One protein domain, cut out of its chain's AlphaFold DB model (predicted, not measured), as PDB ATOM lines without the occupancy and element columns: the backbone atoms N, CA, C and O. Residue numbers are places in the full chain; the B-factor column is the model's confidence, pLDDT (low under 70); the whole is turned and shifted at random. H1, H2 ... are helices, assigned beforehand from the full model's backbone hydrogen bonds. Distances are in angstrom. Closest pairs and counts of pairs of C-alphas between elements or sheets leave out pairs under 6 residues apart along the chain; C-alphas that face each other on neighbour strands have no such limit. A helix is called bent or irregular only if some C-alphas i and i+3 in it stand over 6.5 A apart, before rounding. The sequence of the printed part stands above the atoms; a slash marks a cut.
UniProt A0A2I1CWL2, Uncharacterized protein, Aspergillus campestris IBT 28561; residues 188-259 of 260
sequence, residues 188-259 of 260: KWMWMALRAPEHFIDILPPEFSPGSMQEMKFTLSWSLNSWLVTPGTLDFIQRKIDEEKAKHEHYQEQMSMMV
ATOM      1  N   LYS A 188     -19.649  27.012 -30.111       94.00
ATOM      2  CA  LYS A 188     -21.084  26.736 -30.305       94.00
ATOM      3  C   LYS A 188     -21.774  26.070 -29.108       94.00
ATOM      4  O   LYS A 188     -22.999  26.106 -29.019       94.00
ATOM      5  N   TRP A 189     -21.007  25.455 -28.203       92.19
ATOM      6  CA  TRP A 189     -21.523  24.737 -27.035       92.19
ATOM      7  C   TRP A 189     -21.816  25.656 -25.847       92.19
ATOM      8  O   TRP A 189     -22.591  25.273 -24.975       92.19
ATOM      9  N   MET A 190     -21.226  26.856 -25.810       93.75
ATOM     10  CA  MET A 190     -21.240  27.725 -24.628       93.75
ATOM     11  C   MET A 190     -22.657  28.061 -24.148       93.75
ATOM     12  O   MET A 190     -22.960  27.924 -22.965       93.75
ATOM     13  N   TRP A 191     -23.553  28.444 -25.062       93.44
ATOM     14  CA  TRP A 191     -24.924  28.826 -24.701       93.44
ATOM     15  C   TRP A 191     -25.764  27.645 -24.218       93.44
ATOM     16  O   TRP A 191     -26.510  27.775 -23.250       93.44
ATOM     17  N   MET A 192     -25.585  26.468 -24.825       90.06
ATOM     18  CA  MET A 192     -26.244  25.238 -24.370       90.06
ATOM     19  C   MET A 192     -25.757  24.817 -22.985       90.06
ATOM     20  O   MET A 192     -26.541  24.298 -22.195       90.06
ATOM     21  N   ALA A 193     -24.484  25.070 -22.683       91.62
ATOM     22  CA  ALA A 193     -23.908  24.750 -21.391       91.62
ATOM     23  C   ALA A 193     -24.314  25.732 -20.291       91.62
ATOM     24  O   ALA A 193     -24.577  25.304 -19.177       91.62
ATOM     25  N   LEU A 194     -24.450  27.026 -20.598       91.38
ATOM     26  CA  LEU A 194     -25.010  27.999 -19.653       91.38
ATOM     27  C   LEU A 194     -26.490  27.747 -19.349       91.38
ATOM     28  O   LEU A 194     -26.938  28.051 -18.250       91.38
ATOM     29  N   ARG A 195     -27.240  27.181 -20.300       89.75
ATOM     30  CA  ARG A 195     -28.644  26.805 -20.101       89.75
ATOM     31  C   ARG A 195     -28.826  25.659 -19.103       89.75
ATOM     32  O   ARG A 195     -29.800  25.662 -18.363       89.75
ATOM     33  N   ALA A 196     -27.934  24.672 -19.134       87.00
ATOM     34  CA  ALA A 196     -28.025  23.468 -18.308       87.00
ATOM     35  C   ALA A 196     -26.642  23.099 -17.741       87.00
ATOM     36  O   ALA A 196     -26.059  22.079 -18.129       87.00
ATOM     37  N   PRO A 197     -26.057  23.968 -16.894       87.19
ATOM     38  CA  PRO A 197     -24.671  23.844 -16.456       87.19
ATOM     39  C   PRO A 197     -24.403  22.551 -15.682       87.19
ATOM     40  O   PRO A 197     -23.309  21.999 -15.775       87.19
ATOM     41  N   GLU A 198     -25.403  22.008 -14.994       87.31
ATOM     42  CA  GLU A 198     -25.350  20.737 -14.271       87.31
ATOM     43  C   GLU A 198     -24.944  19.539 -15.140       87.31
ATOM     44  O   GLU A 198     -24.407  18.564 -14.624       87.31
ATOM     45  N   HIS A 199     -25.150  19.608 -16.459       86.75
ATOM     46  CA  HIS A 199     -24.735  18.559 -17.393       86.75
ATOM     47  C   HIS A 199     -23.282  18.694 -17.870       86.75
ATOM     48  O   HIS A 199     -22.781  17.807 -18.564       86.75
ATOM     49  N   PHE A 200     -22.612  19.804 -17.549       85.06
ATOM     50  CA  PHE A 200     -21.292  20.141 -18.087       85.06
ATOM     51  C   PHE A 200     -20.243  20.471 -17.021       85.06
ATOM     52  O   PHE A 200     -19.054  20.505 -17.355       85.06
ATOM     53  N   ILE A 201     -20.648  20.689 -15.766       79.06
ATOM     54  CA  ILE A 201     -19.740  20.813 -14.621       79.06
ATOM     55  C   ILE A 201     -19.199  19.418 -14.276       79.06
ATOM     56  O   ILE A 201     -19.809  18.662 -13.529       79.06
ATOM     57  N   ASP A 202     -18.033  19.102 -14.830       78.88
ATOM     58  CA  ASP A 202     -17.276  17.874 -14.577       78.88
ATOM     59  C   ASP A 202     -15.837  18.212 -14.143       78.88
ATOM     60  O   ASP A 202     -15.463  19.375 -13.984       78.88
ATOM     61  N   ILE A 203     -14.998  17.181 -13.991       78.44
ATOM     62  CA  ILE A 203     -13.546  17.321 -13.821       78.44
ATOM     63  C   ILE A 203     -12.980  18.226 -14.930       78.44
ATOM     64  O   ILE A 203     -13.210  17.986 -16.120       78.44
ATOM     65  N   LEU A 204     -12.217  19.248 -14.524       84.06
ATOM     66  CA  LEU A 204     -11.537  20.175 -15.429       84.06
ATOM     67  C   LEU A 204     -10.684  19.403 -16.449       84.06
ATOM     68  O   LEU A 204      -9.898  18.534 -16.056       84.06
ATOM     69  N   PRO A 205     -10.813  19.702 -17.753       85.12
ATOM     70  CA  PRO A 205     -10.044  19.006 -18.768       85.12
ATOM     71  C   PRO A 205      -8.552  19.349 -18.624       85.12
ATOM     72  O   PRO A 205      -8.222  20.517 -18.406       85.12
ATOM     73  N   PRO A 206      -7.643  18.365 -18.764       83.56
ATOM     74  CA  PRO A 206      -6.205  18.611 -18.666       83.56
ATOM     75  C   PRO A 206      -5.691  19.490 -19.815       83.56
ATOM     76  O   PRO A 206      -4.753  20.256 -19.629       83.56
ATOM     77  N   GLU A 207      -6.326  19.400 -20.986       89.44
ATOM     78  CA  GLU A 207      -5.992  20.153 -22.193       89.44
ATOM     79  C   GLU A 207      -7.268  20.448 -22.997       89.44
ATOM     80  O   GLU A 207      -8.267  19.727 -22.900       89.44
ATOM     81  N   PHE A 208      -7.240  21.500 -23.815       89.19
ATOM     82  CA  PHE A 208      -8.320  21.832 -24.740       89.19
ATOM     83  C   PHE A 208      -7.788  22.489 -26.016       89.19
ATOM     84  O   PHE A 208      -6.692  23.044 -26.050       89.19
ATOM     85  N   SER A 209      -8.596  22.446 -27.076       90.88
ATOM     86  CA  SER A 209      -8.363  23.203 -28.311       90.88
ATOM     87  C   SER A 209      -9.420  24.300 -28.476       90.88
ATOM     88  O   SER A 209     -10.551  24.102 -28.017       90.88
ATOM     89  N   PRO A 210      -9.108  25.419 -29.153       91.62
ATOM     90  CA  PRO A 210     -10.095  26.458 -29.446       91.62
ATOM     91  C   PRO A 210     -11.348  25.900 -30.142       91.62
ATOM     92  O   PRO A 210     -11.248  25.117 -31.088       91.62
ATOM     93  N   GLY A 211     -12.526  26.273 -29.650       91.56
ATOM     94  CA  GLY A 211     -13.853  25.839 -30.097       91.56
ATOM     95  C   GLY A 211     -14.297  24.445 -29.643       91.56
ATOM     96  O   GLY A 211     -15.405  24.009 -29.975       91.56
ATOM     97  N   SER A 212     -13.466  23.725 -28.886       94.38
ATOM     98  CA  SER A 212     -13.791  22.379 -28.397       94.38
ATOM     99  C   SER A 212     -14.799  22.395 -27.241       94.38
ATOM    100  O   SER A 212     -14.960  23.385 -26.526       94.38
ATOM    101  N   MET A 213     -15.466  21.262 -27.005       92.00
ATOM    102  CA  MET A 213     -16.336  21.106 -25.832       92.00
ATOM    103  C   MET A 213     -15.536  21.213 -24.521       92.00
ATOM    104  O   MET A 213     -16.052  21.709 -23.525       92.00
ATOM    105  N   GLN A 214     -14.271  20.786 -24.520       92.50
ATOM    106  CA  GLN A 214     -13.356  20.898 -23.386       92.50
ATOM    107  C   GLN A 214     -13.047  22.363 -23.056       92.50
ATOM    108  O   GLN A 214     -13.101  22.735 -21.887       92.50
ATOM    109  N   GLU A 215     -12.798  23.206 -24.064       93.94
ATOM    110  CA  GLU A 215     -12.613  24.649 -23.852       93.94
ATOM    111  C   GLU A 215     -13.860  25.261 -23.207       93.94
ATOM    112  O   GLU A 215     -13.746  25.967 -22.210       93.94
ATOM    113  N   MET A 216     -15.056  24.916 -23.700       94.12
ATOM    114  CA  MET A 216     -16.310  25.358 -23.086       94.12
ATOM    115  C   MET A 216     -16.400  24.927 -21.620       94.12
ATOM    116  O   MET A 216     -16.682  25.774 -20.777       94.12
ATOM    117  N   LYS A 217     -16.134  23.651 -21.291       92.50
ATOM    118  CA  LYS A 217     -16.196  23.159 -19.900       92.50
ATOM    119  C   LYS A 217     -15.233  23.926 -18.995       92.50
ATOM    120  O   LYS A 217     -15.605  24.323 -17.891       92.50
ATOM    121  N   PHE A 218     -14.017  24.175 -19.481       92.25
ATOM    122  CA  PHE A 218     -13.029  24.985 -18.780       92.25
ATOM    123  C   PHE A 218     -13.550  26.413 -18.543       92.25
ATOM    124  O   PHE A 218     -13.595  26.869 -17.402       92.25
ATOM    125  N   THR A 219     -14.017  27.107 -19.584       93.19
ATOM    126  CA  THR A 219     -14.560  28.471 -19.474       93.19
ATOM    127  C   THR A 219     -15.789  28.543 -18.566       93.19
ATOM    128  O   THR A 219     -15.905  29.470 -17.759       93.19
ATOM    129  N   LEU A 220     -16.703  27.576 -18.661       92.25
ATOM    130  CA  LEU A 220     -17.902  27.495 -17.829       92.25
ATOM    131  C   LEU A 220     -17.524  27.359 -16.352       92.25
ATOM    132  O   LEU A 220     -18.030  28.122 -15.536       92.25
ATOM    133  N   SER A 221     -16.576  26.477 -16.014       90.56
ATOM    134  CA  SER A 221     -16.124  26.270 -14.629       90.56
ATOM    135  C   SER A 221     -15.620  27.553 -13.958       90.56
ATOM    136  O   SER A 221     -15.778  27.700 -12.748       90.56
ATOM    137  N   TRP A 222     -15.015  28.469 -14.716       89.56
ATOM    138  CA  TRP A 222     -14.495  29.732 -14.182       89.56
ATOM    139  C   TRP A 222     -15.507  30.879 -14.219       89.56
ATOM    140  O   TRP A 222     -15.470  31.754 -13.357       89.56
ATOM    141  N   SER A 223     -16.399  30.905 -15.211       91.94
ATOM    142  CA  SER A 223     -17.303  32.041 -15.430       91.94
ATOM    143  C   SER A 223     -18.702  31.849 -14.851       91.94
ATOM    144  O   SER A 223     -19.359  32.846 -14.562       91.94
ATOM    145  N   LEU A 224     -19.166  30.610 -14.646       91.50
ATOM    146  CA  LEU A 224     -20.554  30.311 -14.283       91.50
ATOM    147  C   LEU A 224     -21.025  31.061 -13.031       91.50
ATOM    148  O   LEU A 224     -22.104  31.646 -13.049       91.50
ATOM    149  N   ASN A 225     -20.211  31.117 -11.975       91.56
ATOM    150  CA  ASN A 225     -20.570  31.833 -10.745       91.56
ATOM    151  C   ASN A 225     -20.847  33.326 -10.994       91.56
ATOM    152  O   ASN A 225     -21.754  33.893 -10.386       91.56
ATOM    153  N   SER A 226     -20.119  33.954 -11.924       92.81
ATOM    154  CA  SER A 226     -20.338  35.351 -12.318       92.81
ATOM    155  C   SER A 226     -21.667  35.552 -13.050       92.81
ATOM    156  O   SER A 226     -22.287  36.606 -12.926       92.81
ATOM    157  N   TRP A 227     -22.136  34.542 -13.787       92.44
ATOM    158  CA  TRP A 227     -23.465  34.566 -14.398       92.44
ATOM    159  C   TRP A 227     -24.554  34.358 -13.343       92.44
ATOM    160  O   TRP A 227     -25.511  35.128 -13.310       92.44
ATOM    161  N   LEU A 228     -24.376  33.394 -12.434       90.12
ATOM    162  CA  LEU A 228     -25.357  33.047 -11.399       90.12
ATOM    163  C   LEU A 228     -25.579  34.146 -10.353       90.12
ATOM    164  O   LEU A 228     -26.692  34.285  -9.852       90.12
ATOM    165  N   VAL A 229     -24.552  34.936 -10.017       94.25
ATOM    166  CA  VAL A 229     -24.699  36.039  -9.046       94.25
ATOM    167  C   VAL A 229     -25.549  37.192  -9.587       94.25
ATOM    168  O   VAL A 229     -26.055  37.995  -8.809       94.25
ATOM    169  N   THR A 230     -25.721  37.281 -10.908       92.94
ATOM    170  CA  THR A 230     -26.525  38.327 -11.547       92.94
ATOM    171  C   THR A 230     -27.947  37.797 -11.774       92.94
ATOM    172  O   THR A 230     -28.130  36.910 -12.612       92.94
ATOM    173  N   PRO A 231     -28.974  38.304 -11.064       91.62
ATOM    174  CA  PRO A 231     -30.334  37.776 -11.171       91.62
ATOM    175  C   PRO A 231     -30.902  37.874 -12.595       91.62
ATOM    176  O   PRO A 231     -30.735  38.889 -13.270       91.62
ATOM    177  N   GLY A 232     -31.597  36.824 -13.044       90.00
ATOM    178  CA  GLY A 232     -32.294  36.790 -14.338       90.00
ATOM    179  C   GLY A 232     -31.406  36.578 -15.572       90.00
ATOM    180  O   GLY A 232     -31.916  36.582 -16.693       90.00
ATOM    181  N   THR A 233     -30.094  36.370 -15.417       91.44
ATOM    182  CA  THR A 233     -29.186  36.118 -16.553       91.44
ATOM    183  C   THR A 233     -29.457  34.797 -17.261       91.44
ATOM    184  O   THR A 233     -29.441  34.760 -18.490       91.44
ATOM    185  N   LEU A 234     -29.731  33.719 -16.520       89.12
ATOM    186  CA  LEU A 234     -30.052  32.425 -17.125       89.12
ATOM    187  C   LEU A 234     -31.383  32.482 -17.879       89.12
ATOM    188  O   LEU A 234     -31.443  32.039 -19.023       89.12
ATOM    189  N   ASP A 235     -32.401  33.126 -17.303       92.00
ATOM    190  CA  ASP A 235     -33.684  33.361 -17.977       92.00
ATOM    191  C   ASP A 235     -33.505  34.208 -19.242       92.00
ATOM    192  O   ASP A 235     -34.154  33.973 -20.261       92.00
ATOM    193  N   PHE A 236     -32.609  35.199 -19.205       91.88
ATOM    194  CA  PHE A 236     -32.249  35.982 -20.384       91.88
ATOM    195  C   PHE A 236     -31.623  35.111 -21.481       91.88
ATOM    196  O   PHE A 236     -32.064  35.183 -22.628       91.88
ATOM    197  N   ILE A 237     -30.636  34.272 -21.149       92.19
ATOM    198  CA  ILE A 237     -29.995  33.370 -22.119       92.19
ATOM    199  C   ILE A 237     -30.997  32.352 -22.666       92.19
ATOM    200  O   ILE A 237     -31.027  32.129 -23.875       92.19
ATOM    201  N   GLN A 238     -31.848  31.783 -21.812       91.88
ATOM    202  CA  GLN A 238     -32.895  30.849 -22.216       91.88
ATOM    203  C   GLN A 238     -33.831  31.484 -23.249       91.88
ATOM    204  O   GLN A 238     -33.972  30.960 -24.353       91.88
ATOM    205  N   ARG A 239     -34.387  32.662 -22.939       92.69
ATOM    206  CA  ARG A 239     -35.238  33.405 -23.880       92.69
ATOM    207  C   ARG A 239     -34.512  33.706 -25.184       92.69
ATOM    208  O   ARG A 239     -35.098  33.553 -26.249       92.69
ATOM    209  N   LYS A 240     -33.233  34.083 -25.120       91.81
ATOM    210  CA  LYS A 240     -32.429  34.354 -26.314       91.81
ATOM    211  C   LYS A 240     -32.287  33.116 -27.203       91.81
ATOM    212  O   LYS A 240     -32.440  33.224 -28.415       91.81
ATOM    213  N   ILE A 241     -32.023  31.949 -26.617       91.50
ATOM    214  CA  ILE A 241     -31.938  30.679 -27.353       91.50
ATOM    215  C   ILE A 241     -33.285  30.356 -28.017       91.50
ATOM    216  O   ILE A 241     -33.307  30.002 -29.197       91.50
ATOM    217  N   ASP A 242     -34.391  30.515 -27.290       91.94
ATOM    218  CA  ASP A 242     -35.737  30.227 -27.798       91.94
ATOM    219  C   ASP A 242     -36.144  31.183 -28.931       91.94
ATOM    220  O   ASP A 242     -36.659  30.740 -29.958       91.94
ATOM    221  N   GLU A 243     -35.843  32.480 -28.796       91.38
ATOM    222  CA  GLU A 243     -36.044  33.491 -29.841       91.38
ATOM    223  C   GLU A 243     -35.308  33.129 -31.138       91.38
ATOM    224  O   GLU A 243     -35.880  33.216 -32.225       91.38
ATOM    225  N   GLU A 244     -34.034  32.735 -31.048       88.56
ATOM    226  CA  GLU A 244     -33.247  32.385 -32.234       88.56
ATOM    227  C   GLU A 244     -33.701  31.056 -32.855       88.56
ATOM    228  O   GLU A 244     -33.713  30.925 -34.082       88.56
ATOM    229  N   LYS A 245     -34.154  30.093 -32.039       88.56
ATOM    230  CA  LYS A 245     -34.762  28.851 -32.535       88.56
ATOM    231  C   LYS A 245     -36.049  29.135 -33.314       88.56
ATOM    232  O   LYS A 245     -36.184  28.662 -34.439       88.56
ATOM    233  N   ALA A 246     -36.937  29.963 -32.764       90.56
ATOM    234  CA  ALA A 246     -38.194  30.338 -33.410       90.56
ATOM    235  C   ALA A 246     -37.966  31.080 -34.740       90.56
ATOM    236  O   ALA A 246     -38.634  30.798 -35.733       90.56
ATOM    237  N   LYS A 247     -36.984  31.994 -34.800       89.75
ATOM    238  CA  LYS A 247     -36.605  32.670 -36.058       89.75
ATOM    239  C   LYS A 247     -36.105  31.689 -37.115       89.75
ATOM    240  O   LYS A 247     -36.422  31.852 -38.292       89.75
ATOM    241  N   HIS A 248     -35.312  30.696 -36.710       86.00
ATOM    242  CA  HIS A 248     -34.807  29.680 -37.626       86.00
ATOM    243  C   HIS A 248     -35.939  28.809 -38.182       86.00
ATOM    244  O   HIS A 248     -36.014  28.628 -39.392       86.00
ATOM    245  N   GLU A 249     -36.837  28.326 -37.320       89.75
ATOM    246  CA  GLU A 249     -38.015  27.540 -37.716       89.75
ATOM    247  C   GLU A 249     -38.902  28.320 -38.696       89.75
ATOM    248  O   GLU A 249     -39.207  27.823 -39.779       89.75
ATOM    249  N   HIS A 250     -39.196  29.587 -38.390       87.69
ATOM    250  CA  HIS A 250     -39.979  30.457 -39.268       87.69
ATOM    251  C   HIS A 250     -39.343  30.654 -40.655       87.69
ATOM    252  O   HIS A 250     -40.034  30.638 -41.672       87.69
ATOM    253  N   TYR A 251     -38.019  30.829 -40.719       85.88
ATOM    254  CA  TYR A 251     -37.308  30.968 -41.992       85.88
ATOM    255  C   TYR A 251     -37.363  29.680 -42.831       85.88
ATOM    256  O   TYR A 251     -37.548  29.748 -44.046       85.88
ATOM    257  N   GLN A 252     -37.245  28.510 -42.193       84.06
ATOM    258  CA  GLN A 252     -37.369  27.216 -42.877       84.06
ATOM    259  C   GLN A 252     -38.782  27.003 -43.441       84.06
ATOM    260  O   GLN A 252     -38.922  26.570 -44.584       84.06
ATOM    261  N   GLU A 253     -39.822  27.357 -42.682       85.81
ATOM    262  CA  GLU A 253     -41.216  27.294 -43.144       85.81
ATOM    263  C   GLU A 253     -41.451  28.189 -44.369       85.81
ATOM    264  O   GLU A 253     -41.996  27.733 -45.374       85.81
ATOM    265  N   GLN A 254     -40.974  29.439 -44.330       83.25
ATOM    266  CA  GLN A 254     -41.086  30.363 -45.464       83.25
ATOM    267  C   GLN A 254     -40.367  29.854 -46.719       83.25
ATOM    268  O   GLN A 254     -40.891  29.998 -47.823       83.25
ATOM    269  N   MET A 255     -39.185  29.248 -46.567       81.56
ATOM    270  CA  MET A 255     -38.465  28.646 -47.691       81.56
ATOM    271  C   MET A 255     -39.209  27.445 -48.275       81.56
ATOM    272  O   MET A 255     -39.255  27.313 -49.495       81.56
ATOM    273  N   SER A 256     -39.812  26.596 -47.437       84.00
ATOM    274  CA  SER A 256     -40.608  25.455 -47.906       84.00
ATOM    275  C   SER A 256     -41.813  25.915 -48.730       84.00
ATOM    276  O   SER A 256     -42.055  25.371 -49.799       84.00
ATOM    277  N   MET A 257     -42.511  26.971 -48.296       82.12
ATOM    278  CA  MET A 257     -43.674  27.526 -49.008       82.12
ATOM    279  C   MET A 257     -43.334  28.235 -50.330       82.12
ATOM    280  O   MET A 257     -44.239  28.543 -51.096       82.12
ATOM    281  N   MET A 258     -42.061  28.556 -50.583       77.19
ATOM    282  CA  MET A 258     -41.607  29.166 -51.843       77.19
ATOM    283  C   MET A 258     -41.172  28.137 -52.895       77.19
ATOM    284  O   MET A 258     -40.953  28.511 -54.047       77.19
ATOM    285  N   VAL A 259     -40.974  26.879 -52.495       75.56
ATOM    286  CA  VAL A 259     -40.494  25.795 -53.368       75.56
ATOM    287  C   VAL A 259     -41.644  24.882 -53.831       75.56
ATOM    288  O   VAL A 259     -41.461  24.142 -54.799       75.56
TER     289      VAL A 259
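What this domain is: This is residues 188 to 259 of the 260 residues of an uncharacterized protein of Aspergillus campestris IBT 28561 (UniProt A0A2I1CWL2). A long helix, H3, and a kinked helix, H2, meet near their ends as a V, with the short helix H1 in the angle between them, touching both. Residues 242 to 259 of H3 stick out as a free arm, which makes much of the length, while the long link 196 to 212 swings out past H2 and back to its first residue. The printed part has 72 residues, with three named helices in the order H1, H2, H3 and no named strand; the class is all helix. The whole is loose, with a radius of gyration of the C-alphas of 15.8 A, and only just flat, spanning 49 by 31 by 17 A.

Where its parts are: Find C-alpha 233 at (-29.186, 36.118, -16.553); from there H3, residues 233 to 259, runs 39.9 A to C-alpha 259 at (-40.494, 25.795, -53.368). H2, residues 213 to 228, begins at C-alpha 213, (-16.336, 21.106, -25.832), and measures 20.8 A. It has a kink of 53 degrees near residue 222 and is irregular: C-alphas 222 and 225 are 7.3 A apart. H1 is residues 190 to 195.

How they stand to each other: Look at residues 234 to 241, with which alone H3 touches H1; the closest C-alphas, of Arg 195 and Gln 238, are 6.2 A apart. These two run opposite ways at a steep tilt of 68 degrees, only just short of about perpendicular. H1 touches H2, the closest C-alphas being those of Met 190 and Met 216, 5.7 A apart; they run the same way at a steep tilt of 48 degrees. H2 and H3 only just touch, and only at the corner, with 3 pairs of C-alphas within 8 A; the closest, of Trp 227 and Thr 233, are 6.3 A apart. In H1 and H3 every O i to N i+4 pair is within hydrogen-bond range; in H2, 10 of 12 are.

The domain as a whole: The two C-alphas farthest apart, of Pro 206 and Met 258, are 49.7 A apart. The link from H1 to H2 is long, that from H2 to H3 tight. The printed part has no cut, and no printed residue is under 70 in pLDDT.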